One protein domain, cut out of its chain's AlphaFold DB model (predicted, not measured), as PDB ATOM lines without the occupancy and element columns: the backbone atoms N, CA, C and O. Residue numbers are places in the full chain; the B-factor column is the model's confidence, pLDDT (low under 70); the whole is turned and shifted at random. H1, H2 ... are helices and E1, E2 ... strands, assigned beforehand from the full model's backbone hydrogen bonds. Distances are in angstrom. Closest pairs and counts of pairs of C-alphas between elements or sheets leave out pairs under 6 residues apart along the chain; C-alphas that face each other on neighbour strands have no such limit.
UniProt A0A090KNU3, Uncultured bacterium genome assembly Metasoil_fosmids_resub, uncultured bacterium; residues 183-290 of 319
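AT A GLANCE: This is residues 183 to 290 of the 319 residues of the protein "Uncultured bacterium genome assembly Metasoil_fosmids_resub" of uncultured bacterium (UniProt A0A090KNU3). With little regular structure, two two-stranded ribbons, E1 with E4 and the hairpin E2 and E3, meet near Ser 275, with H2 packed on E4 and H1 far out. The 108 printed residues hold 35 in named elements, in order E1 H1 E2 E3 H2 E4. Both sheets are antiparallel, the class mixed. The whole is compact, radius of gyration of the C-alphas 14.1 A, spanning 42 by 33 by 22 A.

HOW THE PARTS SIT: E1, residues 204 to 210, is the antiparallel neighbour of E4, residues 275 to 281; N 206 and O 279 are within hydrogen-bond range, 2.9 A. H1, residues 213 to 218, has 0 of 2 O i to N i+4 pairs within range, but 3 of 3 O i to N i+3 pairs. E2, residues 229 to 232, and E3, residues 238 to 242, form an antiparallel hairpin, with N 229 and O 242 at 2.8 A. The closest C-alphas of E3 and E4, Asn 242 and Ser 275, are 5.9 A apart. In H2, residues 259 to 264, every O i to N i+4 pair is within range; its closest C-alpha to E4 is Ile 262, 6.3 A from Ile 278.

IN THESE COORDINATES: E1, 19.6 A long, begins at C-alpha 204 (15.667, -44.847, -0.984). E4, 17.9 A, ends at C-alpha 281 (18.371, -43.522, -5.338).

THE WHOLE: The printed part has no cut. The link E3 to H2 is long. Residues 281 to 290 have pLDDT under 70.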
ATOM      1  N   ALA A 183      39.938 -48.887   3.670       86.38
ATOM      2  CA  ALA A 183      40.723 -49.355   2.538       86.38
ATOM      3  C   ALA A 183      41.918 -48.428   2.294       86.38
ATOM      4  O   ALA A 183      41.873 -47.240   2.612       86.38
ATOM      5  N   PHE A 184      42.997 -48.983   1.748       85.56
ATOM      6  CA  PHE A 184      44.075 -48.171   1.200       85.56
ATOM      7  C   PHE A 184      43.635 -47.703  -0.190       85.56
ATOM      8  O   PHE A 184      43.382 -48.542  -1.049       85.56
ATOM      9  N   VAL A 185      43.480 -46.393  -0.375       88.44
ATOM     10  CA  VAL A 185      43.072 -45.800  -1.655       88.44
ATOM     11  C   VAL A 185      44.327 -45.501  -2.462       88.44
ATOM     12  O   VAL A 185      45.217 -44.803  -1.971       88.44
ATOM     13  N   GLN A 186      44.418 -46.032  -3.677       87.94
ATOM     14  CA  GLN A 186      45.499 -45.726  -4.607       87.94
ATOM     15  C   GLN A 186      44.938 -45.002  -5.841       87.94
ATOM     16  O   GLN A 186      43.786 -44.576  -5.870       87.94
ATOM     17  N   THR A 187      45.790 -44.783  -6.837       85.38
ATOM     18  CA  THR A 187      45.478 -44.014  -8.047       85.38
ATOM     19  C   THR A 187      45.177 -44.921  -9.237       85.38
ATOM     20  O   THR A 187      45.564 -46.087  -9.249       85.38
ATOM     21  N   GLY A 188      44.595 -44.360 -10.298       85.00
ATOM     22  CA  GLY A 188      44.332 -45.100 -11.532       85.00
ATOM     23  C   GLY A 188      43.257 -46.156 -11.311       85.00
ATOM     24  O   GLY A 188      42.163 -45.828 -10.867       85.00
ATOM     25  N   ASN A 189      43.572 -47.417 -11.597       76.56
ATOM     26  CA  ASN A 189      42.614 -48.513 -11.439       76.56
ATOM     27  C   ASN A 189      42.530 -49.033  -9.995       76.56
ATOM     28  O   ASN A 189      41.583 -49.738  -9.660       76.56
ATOM     29  N   ASP A 190      43.479 -48.667  -9.132       80.12
ATOM     30  CA  ASP A 190      43.590 -49.158  -7.754       80.12
ATOM     31  C   ASP A 190      42.814 -48.272  -6.749       80.12
ATOM     32  O   ASP A 190      43.245 -48.018  -5.619       80.12
ATOM     33  N   VAL A 191      41.656 -47.756  -7.165       86.19
ATOM     34  CA  VAL A 191      40.764 -46.961  -6.307       86.19
ATOM     35  C   VAL A 191      39.978 -47.849  -5.340       86.19
ATOM     36  O   VAL A 191      39.737 -49.031  -5.591       86.19
ATOM     37  N   ALA A 192      39.539 -47.279  -4.216       89.31
ATOM     38  CA  ALA A 192      38.629 -47.979  -3.315       89.31
ATOM     39  C   ALA A 192      37.196 -47.924  -3.856       89.31
ATOM     40  O   ALA A 192      36.668 -46.847  -4.118       89.31
ATOM     41  N   ILE A 193      36.558 -49.089  -3.971       86.62
ATOM     42  CA  ILE A 193      35.199 -49.228  -4.504       86.62
ATOM     43  C   ILE A 193      34.284 -49.772  -3.407       86.62
ATOM     44  O   ILE A 193      34.540 -50.835  -2.838       86.62
ATOM     45  N   GLY A 194      33.209 -49.036  -3.114       88.25
ATOM     46  CA  GLY A 194      32.165 -49.420  -2.164       88.25
ATOM     47  C   GLY A 194      30.821 -49.592  -2.863       88.25
ATOM     48  O   GLY A 194      30.027 -48.657  -2.910       88.25
ATOM     49  N   GLY A 195      30.564 -50.780  -3.410       86.69
ATOM     50  CA  GLY A 195      29.284 -51.091  -4.049       86.69
ATOM     51  C   GLY A 195      28.155 -51.285  -3.031       86.69
ATOM     52  O   GLY A 195      28.365 -51.859  -1.963       86.69
ATOM     53  N   PHE A 196      26.943 -50.843  -3.370       87.25
ATOM     54  CA  PHE A 196      25.734 -51.091  -2.580       87.25
ATOM     55  C   PHE A 196      24.513 -51.240  -3.490       87.25
ATOM     56  O   PHE A 196      24.482 -50.718  -4.601       87.25
ATOM     57  N   ILE A 197      23.488 -51.948  -3.010       85.06
ATOM     58  CA  ILE A 197      22.253 -52.198  -3.760       85.06
ATOM     59  C   ILE A 197      21.076 -51.620  -2.980       85.06
ATOM     60  O   ILE A 197      20.861 -51.965  -1.820       85.06
ATOM     61  N   VAL A 198      20.268 -50.793  -3.641       87.00
ATOM     62  CA  VAL A 198      18.953 -50.392  -3.137       87.00
ATOM     63  C   VAL A 198      17.905 -51.377  -3.654       87.00
ATOM     64  O   VAL A 198      17.753 -51.566  -4.861       87.00
ATOM     65  N   GLN A 199      17.192 -52.028  -2.734       83.06
ATOM     66  CA  GLN A 199      16.085 -52.942  -3.032       83.06
ATOM     67  C   GLN A 199      14.742 -52.327  -2.609       83.06
ATOM     68  O   GLN A 199      14.692 -51.493  -1.704       83.06
ATOM     69  N   GLY A 200      13.657 -52.751  -3.265       84.00
ATOM     70  CA  GLY A 200      12.295 -52.257  -3.040       84.00
ATOM     71  C   GLY A 200      11.653 -51.676  -4.303       84.00
ATOM     72  O   GLY A 200      12.250 -51.672  -5.379       84.00
ATOM     73  N   THR A 201      10.412 -51.206  -4.175       82.56
ATOM     74  CA  THR A 201       9.615 -50.642  -5.281       82.56
ATOM     75  C   THR A 201       9.697 -49.118  -5.386       82.56
ATOM     76  O   THR A 201       9.262 -48.555  -6.387       82.56
ATOM     77  N   GLY A 202      10.249 -48.447  -4.372       85.00
ATOM     78  CA  GLY A 202      10.366 -46.991  -4.304       85.00
ATOM     79  C   GLY A 202      11.811 -46.507  -4.144       85.00
ATOM     80  O   GLY A 202      12.706 -47.314  -3.877       85.00
ATOM     81  N   PRO A 203      12.050 -45.193  -4.304       84.75
ATOM     82  CA  PRO A 203      13.352 -44.594  -4.040       84.75
ATOM     83  C   PRO A 203      13.768 -44.753  -2.574       84.75
ATOM     84  O   PRO A 203      12.930 -44.707  -1.673       84.75
ATOM     85  N   LYS A 204      15.077 -44.862  -2.329       87.38
ATOM     86  CA  LYS A 204      15.667 -44.847  -0.984       87.38
ATOM     87  C   LYS A 204      16.688 -43.724  -0.875       87.38
ATOM     88  O   LYS A 204      17.628 -43.668  -1.663       87.38
ATOM     89  N   THR A 205      16.519 -42.851   0.112       88.81
ATOM     90  CA  THR A 205      17.529 -41.841   0.445       88.81
ATOM     91  C   THR A 205      18.716 -42.500   1.134       88.81
ATOM     92  O   THR A 205      18.542 -43.211   2.122       88.81
ATOM     93  N   VAL A 206      19.914 -42.272   0.602       90.50
ATOM     94  CA  VAL A 206      21.185 -42.768   1.142       90.50
ATOM     95  C   VAL A 206      22.183 -41.625   1.267       90.50
ATOM     96  O   VAL A 206      22.128 -40.675   0.486       90.50
ATOM     97  N   ILE A 207      23.109 -41.741   2.221       90.06
ATOM     98  CA  ILE A 207      24.307 -40.905   2.298       90.06
ATOM     99  C   ILE A 207      25.551 -41.773   2.096       90.06
ATOM    100  O   ILE A 207      25.719 -42.795   2.760       90.06
ATOM    101  N   VAL A 208      26.422 -41.361   1.179       92.25
ATOM    102  CA  VAL A 208      27.738 -41.967   0.935       92.25
ATOM    103  C   VAL A 208      28.797 -40.974   1.389       92.25
ATOM    104  O   VAL A 208      28.662 -39.782   1.121       92.25
ATOM    105  N   ARG A 209      29.823 -41.445   2.106       92.62
ATOM    106  CA  ARG A 209      30.870 -40.594   2.690       92.62
ATOM    107  C   ARG A 209      32.250 -41.170   2.422       92.62
ATOM    108  O   ARG A 209      32.448 -42.369   2.622       92.62
ATOM    109  N   ALA A 210      33.192 -40.310   2.048       92.12
ATOM    110  CA  ALA A 210      34.610 -40.625   2.022       92.12
ATOM    111  C   ALA A 210      35.307 -39.822   3.115       92.12
ATOM    112  O   ALA A 210      35.295 -38.594   3.122       92.12
ATOM    113  N   ILE A 211      35.881 -40.559   4.061       91.19
ATOM    114  CA  ILE A 211      36.432 -40.031   5.304       91.19
ATOM    115  C   ILE A 211      37.929 -40.311   5.305       91.19
ATOM    116  O   ILE A 211      38.358 -41.465   5.206       91.19
ATOM    117  N   GLY A 212      38.716 -39.245   5.397       91.25
ATOM    118  CA  GLY A 212      40.166 -39.283   5.279       91.25
ATOM    119  C   GLY A 212      40.794 -38.557   6.460       91.25
ATOM    120  O   GLY A 212      41.156 -39.214   7.439       91.25
ATOM    121  N   PRO A 213      40.880 -37.220   6.443       92.69
ATOM    122  CA  PRO A 213      41.524 -36.453   7.508       92.69
ATOM    123  C   PRO A 213      40.959 -36.702   8.907       92.69
ATOM    124  O   PRO A 213      41.726 -36.670   9.874       92.69
ATOM    125  N   GLU A 214      39.668 -37.023   9.061       89.81
ATOM    126  CA  GLU A 214      39.112 -37.425  10.359       89.81
ATOM    127  C   GLU A 214      39.823 -38.622  10.970       89.81
ATOM    128  O   GLU A 214      39.974 -38.677  12.185       89.81
ATOM    129  N   LEU A 215      40.286 -39.573  10.158       86.44
ATOM    130  CA  LEU A 215      40.889 -40.814  10.638       86.44
ATOM    131  C   LEU A 215      42.145 -40.564  11.488       86.44
ATOM    132  O   LEU A 215      42.462 -41.364  12.374       86.44
ATOM    133  N   THR A 216      42.821 -39.431  11.284       87.62
ATOM    134  CA  THR A 216      44.010 -39.033  12.054       87.62
ATOM    135  C   THR A 216      43.726 -38.904  13.551       87.62
ATOM    136  O   THR A 216      44.556 -39.317  14.364       87.62
ATOM    137  N   ARG A 217      42.521 -38.454  13.940       85.38
ATOM    138  CA  ARG A 217      42.117 -38.346  15.356       85.38
ATOM    139  C   ARG A 217      41.961 -39.710  16.035       85.38
ATOM    140  O   ARG A 217      41.959 -39.792  17.256       85.38
ATOM    141  N   PHE A 218      41.863 -40.778  15.243       80.06
ATOM    142  CA  PHE A 218      41.805 -42.162  15.707       80.06
ATOM    143  C   PHE A 218      43.155 -42.889  15.584       80.06
ATOM    144  O   PHE A 218      43.205 -44.120  15.594       80.06
ATOM    145  N   GLY A 219      44.257 -42.144  15.441       83.31
ATOM    146  CA  GLY A 219      45.612 -42.696  15.351       83.31
ATOM    147  C   GLY A 219      45.957 -43.306  13.989       83.31
ATOM    148  O   GLY A 219      46.907 -44.082  13.884       83.31
ATOM    149  N   ILE A 220      45.193 -42.988  12.940       83.62
ATOM    150  CA  ILE A 220      45.468 -43.431  11.568       83.62
ATOM    151  C   ILE A 220      46.228 -42.316  10.848       83.62
ATOM    152  O   ILE A 220      45.640 -41.391  10.298       83.62
ATOM    153  N   PHE A 221      47.556 -42.398  10.864       83.56
ATOM    154  CA  PHE A 221      48.422 -41.325  10.362       83.56
ATOM    155  C   PHE A 221      48.621 -41.322   8.841       83.56
ATOM    156  O   PHE A 221      49.079 -40.332   8.287       83.56
ATOM    157  N   ASN A 222      48.277 -42.412   8.152       86.50
ATOM    158  CA  ASN A 222      48.370 -42.546   6.696       86.50
ATOM    159  C   ASN A 222      47.001 -42.400   6.012       86.50
ATOM    160  O   ASN A 222      46.693 -43.131   5.070       86.50
ATOM    161  N   ALA A 223      46.153 -41.520   6.542       89.06
ATOM    162  CA  ALA A 223      44.837 -41.266   5.983       89.06
ATOM    163  C   ALA A 223      44.926 -40.524   4.639       89.06
ATOM    164  O   ALA A 223      45.859 -39.751   4.415       89.06
ATOM    165  N   LEU A 224      43.950 -40.753   3.755       91.75
ATOM    166  CA  LEU A 224      43.827 -39.983   2.519       91.75
ATOM    167  C   LEU A 224      43.575 -38.515   2.887       91.75
ATOM    168  O   LEU A 224      42.667 -38.231   3.661       91.75
ATOM    169  N   ALA A 225      44.415 -37.606   2.392       93.25
ATOM    170  CA  ALA A 225      44.398 -36.208   2.822       93.25
ATOM    171  C   ALA A 225      43.197 -35.420   2.273       93.25
ATOM    172  O   ALA A 225      42.716 -34.512   2.941       93.25
ATOM    173  N   ASP A 226      42.733 -35.779   1.079       92.81
ATOM    174  CA  ASP A 226      41.678 -35.064   0.362       92.81
ATOM    175  C   ASP A 226      40.857 -36.070  -0.470       92.81
ATOM    176  O   ASP A 226      41.255 -36.435  -1.582       92.81
ATOM    177  N   PRO A 227      39.841 -36.715   0.131       93.38
ATOM    178  CA  PRO A 227      39.024 -37.713  -0.550       93.38
ATOM    179  C   PRO A 227      37.950 -37.114  -1.473       93.38
ATOM    180  O   PRO A 227      36.983 -36.533  -0.994       93.38
ATOM    181  N   THR A 228      37.996 -37.444  -2.766       92.62
ATOM    182  CA  THR A 228      36.875 -37.248  -3.703       92.62
ATOM    183  C   THR A 228      35.923 -38.455  -3.721       92.62
ATOM    184  O   THR A 228      36.314 -39.592  -3.446       92.62
ATOM    185  N   LEU A 229      34.653 -38.226  -4.067       92.75
ATOM    186  CA  LEU A 229      33.631 -39.256  -4.273       92.75
ATOM    187  C   LEU A 229      33.025 -39.177  -5.665       92.75
ATOM    188  O   LEU A 229      32.655 -38.108  -6.149       92.75
ATOM    189  N   GLU A 230      32.776 -40.354  -6.222       91.31
ATOM    190  CA  GLU A 230      31.949 -40.553  -7.399       91.31
ATOM    191  C   GLU A 230      30.899 -41.625  -7.108       91.31
ATOM    192  O   GLU A 230      31.184 -42.653  -6.494       91.31
ATOM    193  N   LEU A 231      29.672 -41.389  -7.562       89.50
ATOM    194  CA  LEU A 231      28.593 -42.362  -7.534       89.50
ATOM    195  C   LEU A 231      28.284 -42.783  -8.963       89.50
ATOM    196  O   LEU A 231      28.005 -41.943  -9.818       89.50
ATOM    197  N   HIS A 232      28.304 -44.090  -9.194       86.31
ATOM    198  CA  HIS A 232      28.067 -44.703 -10.495       86.31
ATOM    199  C   HIS A 232      26.795 -45.554 -10.447       86.31
ATOM    200  O   HIS A 232      26.433 -46.090  -9.398       86.31
ATOM    201  N   ASN A 233      26.077 -45.649 -11.568       81.75
ATOM    202  CA  ASN A 233      24.883 -46.489 -11.673       81.75
ATOM    203  C   ASN A 233      25.196 -47.922 -12.133       81.75
ATOM    204  O   ASN A 233      26.321 -48.248 -12.485       81.75
ATOM    205  N   GLY A 234      24.177 -48.788 -12.214       75.19
ATOM    206  CA  GLY A 234      24.352 -50.177 -12.669       75.19
ATOM    207  C   GLY A 234      24.829 -50.348 -14.123       75.19
ATOM    208  O   GLY A 234      25.117 -51.472 -14.529       75.19
ATOM    209  N   THR A 235      24.904 -49.271 -14.916       79.44
ATOM    210  CA  THR A 235      25.537 -49.279 -16.246       79.44
ATOM    211  C   THR A 235      26.990 -48.796 -16.212       79.44
ATOM    212  O   THR A 235      27.606 -48.726 -17.270       79.44
ATOM    213  N   GLY A 236      27.527 -48.453 -15.034       79.44
ATOM    214  CA  GLY A 236      28.845 -47.840 -14.851       79.44
ATOM    215  C   GLY A 236      28.894 -46.352 -15.215       79.44
ATOM    216  O   GLY A 236      29.972 -45.815 -15.435       79.44
ATOM    217  N   ALA A 237      27.745 -45.680 -15.355       80.81
ATOM    218  CA  ALA A 237      27.722 -44.255 -15.673       80.81
ATOM    219  C   ALA A 237      27.842 -43.420 -14.395       80.81
ATOM    220  O   ALA A 237      27.122 -43.679 -13.428       80.81
ATOM    221  N   LEU A 238      28.682 -42.381 -14.427       84.94
ATOM    222  CA  LEU A 238      28.776 -41.378 -13.370       84.94
ATOM    223  C   LEU A 238      27.437 -40.638 -13.233       84.94
ATOM    224  O   LEU A 238      26.969 -39.997 -14.175       84.94
ATOM    225  N   ILE A 239      26.821 -40.727 -12.056       88.00
ATOM    226  CA  ILE A 239      25.531 -40.097 -11.749       88.00
ATOM    227  C   ILE A 239      25.627 -39.001 -10.691       88.00
ATOM    228  O   ILE A 239      24.719 -38.181 -10.605       88.00
ATOM    229  N   ALA A 240      26.699 -38.963  -9.905       90.44
ATOM    230  CA  ALA A 240      27.001 -37.865  -8.996       90.44
ATOM    231  C   ALA A 240      28.494 -37.858  -8.664       90.44
ATOM    232  O   ALA A 240      29.141 -38.899  -8.693       90.44
ATOM    233  N   SER A 241      29.028 -36.697  -8.306       92.12
ATOM    234  CA  SER A 241      30.375 -36.573  -7.751       92.12
ATOM    235  C   SER A 241      30.367 -35.511  -6.666       92.12
ATOM    236  O   SER A 241      29.497 -34.643  -6.679       92.12
ATOM    237  N   ASN A 242      31.290 -35.598  -5.717       91.31
ATOM    238  CA  ASN A 242      31.549 -34.518  -4.781       91.31
ATOM    239  C   ASN A 242      32.987 -34.598  -4.260       91.31
ATOM    240  O   ASN A 242      33.543 -35.687  -4.133       91.31
ATOM    241  N   ASP A 243      33.559 -33.458  -3.910       90.50
ATOM    242  CA  ASP A 243      34.910 -33.347  -3.351       90.50
ATOM    243  C   ASP A 243      34.858 -32.907  -1.883       90.50
ATOM    244  O   ASP A 243      35.345 -33.593  -0.996       90.50
ATOM    245  N   ASN A 244      34.122 -31.833  -1.594       91.19
ATOM    246  CA  ASN A 244      33.998 -31.287  -0.246       91.19
ATOM    247  C   ASN A 244      32.527 -31.246   0.166       91.19
ATOM    248  O   ASN A 244      31.711 -30.651  -0.532       91.19
ATOM    249  N   TRP A 245      32.173 -31.812   1.320       87.50
ATOM    250  CA  TRP A 245      30.783 -31.919   1.788       87.50
ATOM    251  C   TRP A 245      30.113 -30.564   2.043       87.50
ATOM    252  O   TRP A 245      28.888 -30.469   2.007       87.50
ATOM    253  N   GLN A 246      30.907 -29.522   2.316       89.81
ATOM    254  CA  GLN A 246      30.433 -28.146   2.528       89.81
ATOM    255  C   GLN A 246      30.061 -27.435   1.226       89.81
ATOM    256  O   GLN A 246      29.581 -26.303   1.250       89.81
ATOM    257  N   THR A 247      30.295 -28.087   0.094       86.94
ATOM    258  CA  THR A 247      29.926 -27.612  -1.229       86.94
ATOM    259  C   THR A 247      29.154 -28.696  -1.958       86.94
ATOM    260  O   THR A 247      29.325 -29.886  -1.701       86.94
ATOM    261  N   THR A 248      28.305 -28.285  -2.891       85.94
ATOM    262  CA  THR A 248      27.579 -29.226  -3.739       85.94
ATOM    263  C   THR A 248      28.066 -29.101  -5.168       85.94
ATOM    264  O   THR A 248      28.007 -28.023  -5.761       85.94
ATOM    265  N   VAL A 249      28.491 -30.220  -5.747       88.19
ATOM    266  CA  VAL A 249      28.723 -30.326  -7.187       88.19
ATOM    267  C   VAL A 249      27.411 -30.743  -7.849       88.19
ATOM    268  O   VAL A 249      26.971 -31.886  -7.744       88.19
ATOM    269  N   ILE A 250      26.753 -29.794  -8.516       86.69
ATOM    270  CA  ILE A 250      25.524 -30.059  -9.275       86.69
ATOM    271  C   ILE A 250      25.885 -30.825 -10.553       86.69
ATOM    272  O   ILE A 250      26.731 -30.387 -11.331       86.69
ATOM    273  N   GLY A 251      25.223 -31.958 -10.783       81.62
ATOM    274  CA  GLY A 251      25.488 -32.830 -11.924       81.62
ATOM    275  C   GLY A 251      24.809 -34.192 -11.795       81.62
ATOM    276  O   GLY A 251      24.591 -34.694 -10.691       81.62
ATOM    277  N   GLY A 252      24.459 -34.789 -12.939       84.75
ATOM    278  CA  GLY A 252      23.746 -36.065 -12.993       84.75
ATOM    279  C   GLY A 252      22.409 -36.005 -12.247       84.75
ATOM    280  O   GLY A 252      21.488 -35.322 -12.690       84.75
ATOM    281  N   ILE A 253      22.302 -36.723 -11.128       82.62
ATOM    282  CA  ILE A 253      21.092 -36.765 -10.289       82.62
ATOM    283  C   ILE A 253      21.049 -35.655  -9.224       82.62
ATOM    284  O   ILE A 253      19.991 -35.406  -8.650       82.62
ATOM    285  N   ILE A 254      22.166 -34.974  -8.944       85.81
ATOM    286  CA  ILE A 254      22.209 -33.861  -7.986       85.81
ATOM    287  C   ILE A 254      21.729 -32.595  -8.692       85.81
ATOM    288  O   ILE A 254      22.439 -32.039  -9.527       85.81
ATOM    289  N   THR A 255      20.526 -32.135  -8.351       86.38
ATOM    290  CA  THR A 255      19.880 -30.970  -8.984       86.38
ATOM    291  C   THR A 255      19.801 -29.732  -8.088       86.38
ATOM    292  O   THR A 255      19.403 -28.670  -8.560       86.38
ATOM    293  N   ALA A 256      20.171 -29.844  -6.810       87.69
ATOM    294  CA  ALA A 256      20.109 -28.762  -5.829       87.69
ATOM    295  C   ALA A 256      21.185 -28.929  -4.750       87.69
ATOM    296  O   ALA A 256      21.759 -30.010  -4.618       87.69
ATOM    297  N   ASP A 257      21.427 -27.864  -3.976       90.12
ATOM    298  CA  ASP A 257      22.377 -27.869  -2.862       90.12
ATOM    299  C   ASP A 257      22.005 -28.906  -1.786       90.12
ATOM    300  O   ASP A 257      20.853 -29.014  -1.363       90.12
ATOM    301  N   GLN A 258      23.000 -29.675  -1.347       90.94
ATOM    302  CA  GLN A 258      22.856 -30.799  -0.429       90.94
ATOM    303  C   GLN A 258      23.401 -30.513   0.973       90.94
ATOM    304  O   GLN A 258      23.140 -31.308   1.876       90.94
ATOM    305  N   VAL A 259      24.109 -29.400   1.199       89.62
ATOM    306  CA  VAL A 259      24.818 -29.126   2.466       89.62
ATOM    307  C   VAL A 259      23.879 -29.210   3.669       89.62
ATOM    308  O   VAL A 259      24.165 -29.916   4.635       89.62
ATOM    309  N   SER A 260      22.708 -28.575   3.584       89.75
ATOM    310  CA  SER A 260      21.711 -28.615   4.666       89.75
ATOM    311  C   SER A 260      21.180 -30.032   4.913       89.75
ATOM    312  O   SER A 260      20.970 -30.439   6.054       89.75
ATOM    313  N   ALA A 261      20.985 -30.816   3.851       88.44
ATOM    314  CA  ALA A 261      20.530 -32.199   3.965       88.44
ATOM    315  C   ALA A 261      21.606 -33.098   4.597       88.44
ATOM    316  O   ALA A 261      21.284 -33.946   5.429       88.44
ATOM    317  N   ILE A 262      22.883 -32.880   4.263       88.81
ATOM    318  CA  ILE A 262      24.023 -33.574   4.874       88.81
ATOM    319  C   ILE A 262      24.117 -33.224   6.364       88.81
ATOM    320  O   ILE A 262      24.237 -34.131   7.188       88.81
ATOM    321  N   GLN A 263      23.984 -31.948   6.733       90.62
ATOM    322  CA  GLN A 263      23.983 -31.507   8.134       90.62
ATOM    323  C   GLN A 263      22.842 -32.147   8.939       90.62
ATOM    324  O   GLN A 263      23.067 -32.672  10.028       90.62
ATOM    325  N   ASN A 264      21.638 -32.189   8.367       88.19
ATOM    326  CA  ASN A 264      20.454 -32.756   9.020       88.19
ATOM    327  C   ASN A 264      20.426 -34.294   9.034       88.19
ATOM    328  O   ASN A 264      19.597 -34.883   9.724       88.19
ATOM    329  N   SER A 265      21.321 -34.961   8.297       86.12
ATOM    330  CA  SER A 265      21.354 -36.428   8.209       86.12
ATOM    331  C   SER A 265      21.831 -37.123   9.489       86.12
ATOM    332  O   SER A 265      21.663 -38.331   9.620       86.12
ATOM    333  N   GLY A 266      22.480 -36.393  10.407       85.19
ATOM    334  CA  GLY A 266      23.186 -36.980  11.554       85.19
ATOM    335  C   GLY A 266      24.501 -37.685  11.187       85.19
ATOM    336  O   GLY A 266      25.151 -38.269  12.050       85.19
ATOM    337  N   HIS A 267      24.918 -37.615   9.919       85.62
ATOM    338  CA  HIS A 267      26.122 -38.250   9.381       85.62
ATOM    339  C   HIS A 267      27.070 -37.240   8.714       85.62
ATOM    340  O   HIS A 267      27.805 -37.582   7.793       85.62
ATOM    341  N   VAL A 268      27.086 -35.997   9.176       88.25
ATOM    342  CA  VAL A 268      27.961 -34.950   8.633       88.25
ATOM    343  C   VAL A 268      29.450 -35.305   8.821       88.25
ATOM    344  O   VAL A 268      29.829 -35.709   9.925       88.25
ATOM    345  N   PRO A 269      30.298 -35.214   7.776       90.00
ATOM    346  CA  PRO A 269      31.744 -35.203   7.962       90.00
ATOM    347  C   PRO A 269      32.163 -33.954   8.745       90.00
ATOM    348  O   PRO A 269      31.561 -32.891   8.647       90.00
ATOM    349  N   THR A 270      33.193 -34.073   9.560       88.44
ATOM    350  CA  THR A 270      33.654 -33.035  10.485       88.44
ATOM    351  C   THR A 270      34.882 -32.305   9.959       88.44
ATOM    352  O   THR A 270      35.212 -31.248  10.493       88.44
ATOM    353  N   GLN A 271      35.554 -32.829   8.928       87.94
ATOM    354  CA  GLN A 271      36.634 -32.121   8.246       87.94
ATOM    355  C   GLN A 271      36.117 -31.508   6.935       87.94
ATOM    356  O   GLN A 271      35.400 -32.183   6.199       87.94
ATOM    357  N   PRO A 272      36.443 -30.238   6.624       86.56
ATOM    358  CA  PRO A 272      35.998 -29.575   5.393       86.56
ATOM    359  C   PRO A 272      36.370 -30.306   4.104       86.56
ATOM    360  O   PRO A 272      35.572 -30.315   3.173       86.56
ATOM    361  N   SER A 273      37.549 -30.936   4.084       87.44
ATOM    362  CA  SER A 273      38.095 -31.653   2.927       87.44
ATOM    363  C   SER A 273      37.544 -33.068   2.747       87.44
ATOM    364  O   SER A 273      38.129 -33.887   2.056       87.44
ATOM    365  N   GLU A 274      36.471 -33.422   3.448       89.38
ATOM    366  CA  GLU A 274      35.839 -34.731   3.298       89.38
ATOM    367  C   GLU A 274      34.650 -34.662   2.361       89.38
ATOM    368  O   GLU A 274      33.898 -33.690   2.368       89.38
ATOM    369  N   SER A 275      34.422 -35.734   1.612       84.62
ATOM    370  CA  SER A 275      33.336 -35.781   0.645       84.62
ATOM    371  C   SER A 275      32.121 -36.532   1.180       84.62
ATOM    372  O   SER A 275      32.232 -37.582   1.828       84.62
ATOM    373  N   ALA A 276      30.930 -36.021   0.865       87.88
ATOM    374  CA  ALA A 276      29.670 -36.709   1.103       87.88
ATOM    375  C   ALA A 276      28.639 -36.411   0.006       87.88
ATOM    376  O   ALA A 276      28.568 -35.298  -0.508       87.88
ATOM    377  N   ILE A 277      27.806 -37.402  -0.315       87.81
ATOM    378  CA  ILE A 277      26.677 -37.286  -1.249       87.81
ATOM    379  C   ILE A 277      25.432 -37.834  -0.550       87.81
ATOM    380  O   ILE A 277      25.462 -38.973  -0.086       87.81
ATOM    381  N   ILE A 278      24.335 -37.066  -0.502       86.44
ATOM    382  CA  ILE A 278      23.030 -37.527   0.010       86.44
ATOM    383  C   ILE A 278      21.957 -37.469  -1.076       86.44
ATOM    384  O   ILE A 278      21.630 -36.401  -1.588       86.44
ATOM    385  N   HIS A 279      21.386 -38.608  -1.458       84.56
ATOM    386  CA  HIS A 279      20.415 -38.630  -2.551       84.56
ATOM    387  C   HIS A 279      19.399 -39.765  -2.444       84.56
ATOM    388  O   HIS A 279      19.675 -40.817  -1.872       84.56
ATOM    389  N   SER A 280      18.223 -39.555  -3.037       75.88
ATOM    390  CA  SER A 280      17.181 -40.571  -3.213       75.88
ATOM    391  C   SER A 280      17.476 -41.425  -4.443       75.88
ATOM    392  O   SER A 280      17.188 -41.028  -5.565       75.88
ATOM    393  N   ALA A 281      18.056 -42.605  -4.250       61.34
ATOM    394  CA  ALA A 281      18.371 -43.522  -5.338       61.34
ATOM    395  C   ALA A 281      17.137 -44.344  -5.755       61.34
ATOM    396  O   ALA A 281      16.450 -44.908  -4.900       61.34
ATOM    397  N   THR A 282      16.871 -44.448  -7.061       53.66
ATOM    398  CA  THR A 282      15.889 -45.371  -7.656       53.66
ATOM    399  C   THR A 282      16.592 -46.543  -8.353       53.66
ATOM    400  O   THR A 282      17.505 -46.353  -9.152       53.66
ATOM    401  N   GLY A 283      16.129 -47.770  -8.093       47.72
ATOM    402  CA  GLY A 283      16.533 -48.969  -8.840       47.72
ATOM    403  C   GLY A 283      17.800 -49.689  -8.351       47.72
ATOM    404  O   GLY A 283      18.454 -49.298  -7.386       47.72
ATOM    405  N   LYS A 284      18.126 -50.800  -9.032       36.91
ATOM    406  CA  LYS A 284      19.315 -51.623  -8.762       36.91
ATOM    407  C   LYS A 284      20.570 -50.910  -9.274       36.91
ATOM    408  O   LYS A 284      20.828 -50.907 -10.476       36.91
ATOM    409  N   LEU A 285      21.391 -50.391  -8.370       44.31
ATOM    410  CA  LEU A 285      22.816 -50.193  -8.637       44.31
ATOM    411  C   LEU A 285      23.428 -51.605  -8.614       44.31
ATOM    412  O   LEU A 285      23.451 -52.255  -7.573       44.31
ATOM    413  N   HIS A 286      23.692 -52.187  -9.785       36.66
ATOM    414  CA  HIS A 286      24.134 -53.582  -9.895       36.66
ATOM    415  C   HIS A 286      25.617 -53.719  -9.537       36.66
ATOM    416  O   HIS A 286      26.361 -52.746  -9.578       36.66
ATOM    417  N   ARG A 287      26.027 -54.959  -9.246       39.34
ATOM    418  CA  ARG A 287      27.417 -55.431  -9.220       39.34
ATOM    419  C   ARG A 287      28.158 -54.823 -10.421       39.34
ATOM    420  O   ARG A 287      27.809 -55.130 -11.559       39.34
ATOM    421  N   ASP A 288      29.078 -53.904 -10.162       38.84
ATOM    422  CA  ASP A 288      29.640 -53.030 -11.190       38.84
ATOM    423  C   ASP A 288      30.265 -53.822 -12.349       38.84
ATOM    424  O   ASP A 288      31.091 -54.713 -12.132       38.84
ATOM    425  N   ARG A 289      29.924 -53.466 -13.597       36.00
ATOM    426  CA  ARG A 289      30.667 -53.936 -14.782       36.00
ATOM    427  C   ARG A 289      32.082 -53.348 -14.840       36.00
ATOM    428  O   ARG A 289      32.938 -53.943 -15.488       36.00
ATOM    429  N   ALA A 290      32.361 -52.286 -14.076       36.41
ATOM    430  CA  ALA A 290      33.715 -51.778 -13.851       36.41
ATOM    431  C   ALA A 290      34.666 -52.847 -13.269       36.41
ATOM    432  O   ALA A 290      35.869 -52.803 -13.519       36.41
TER     433      ALA A 290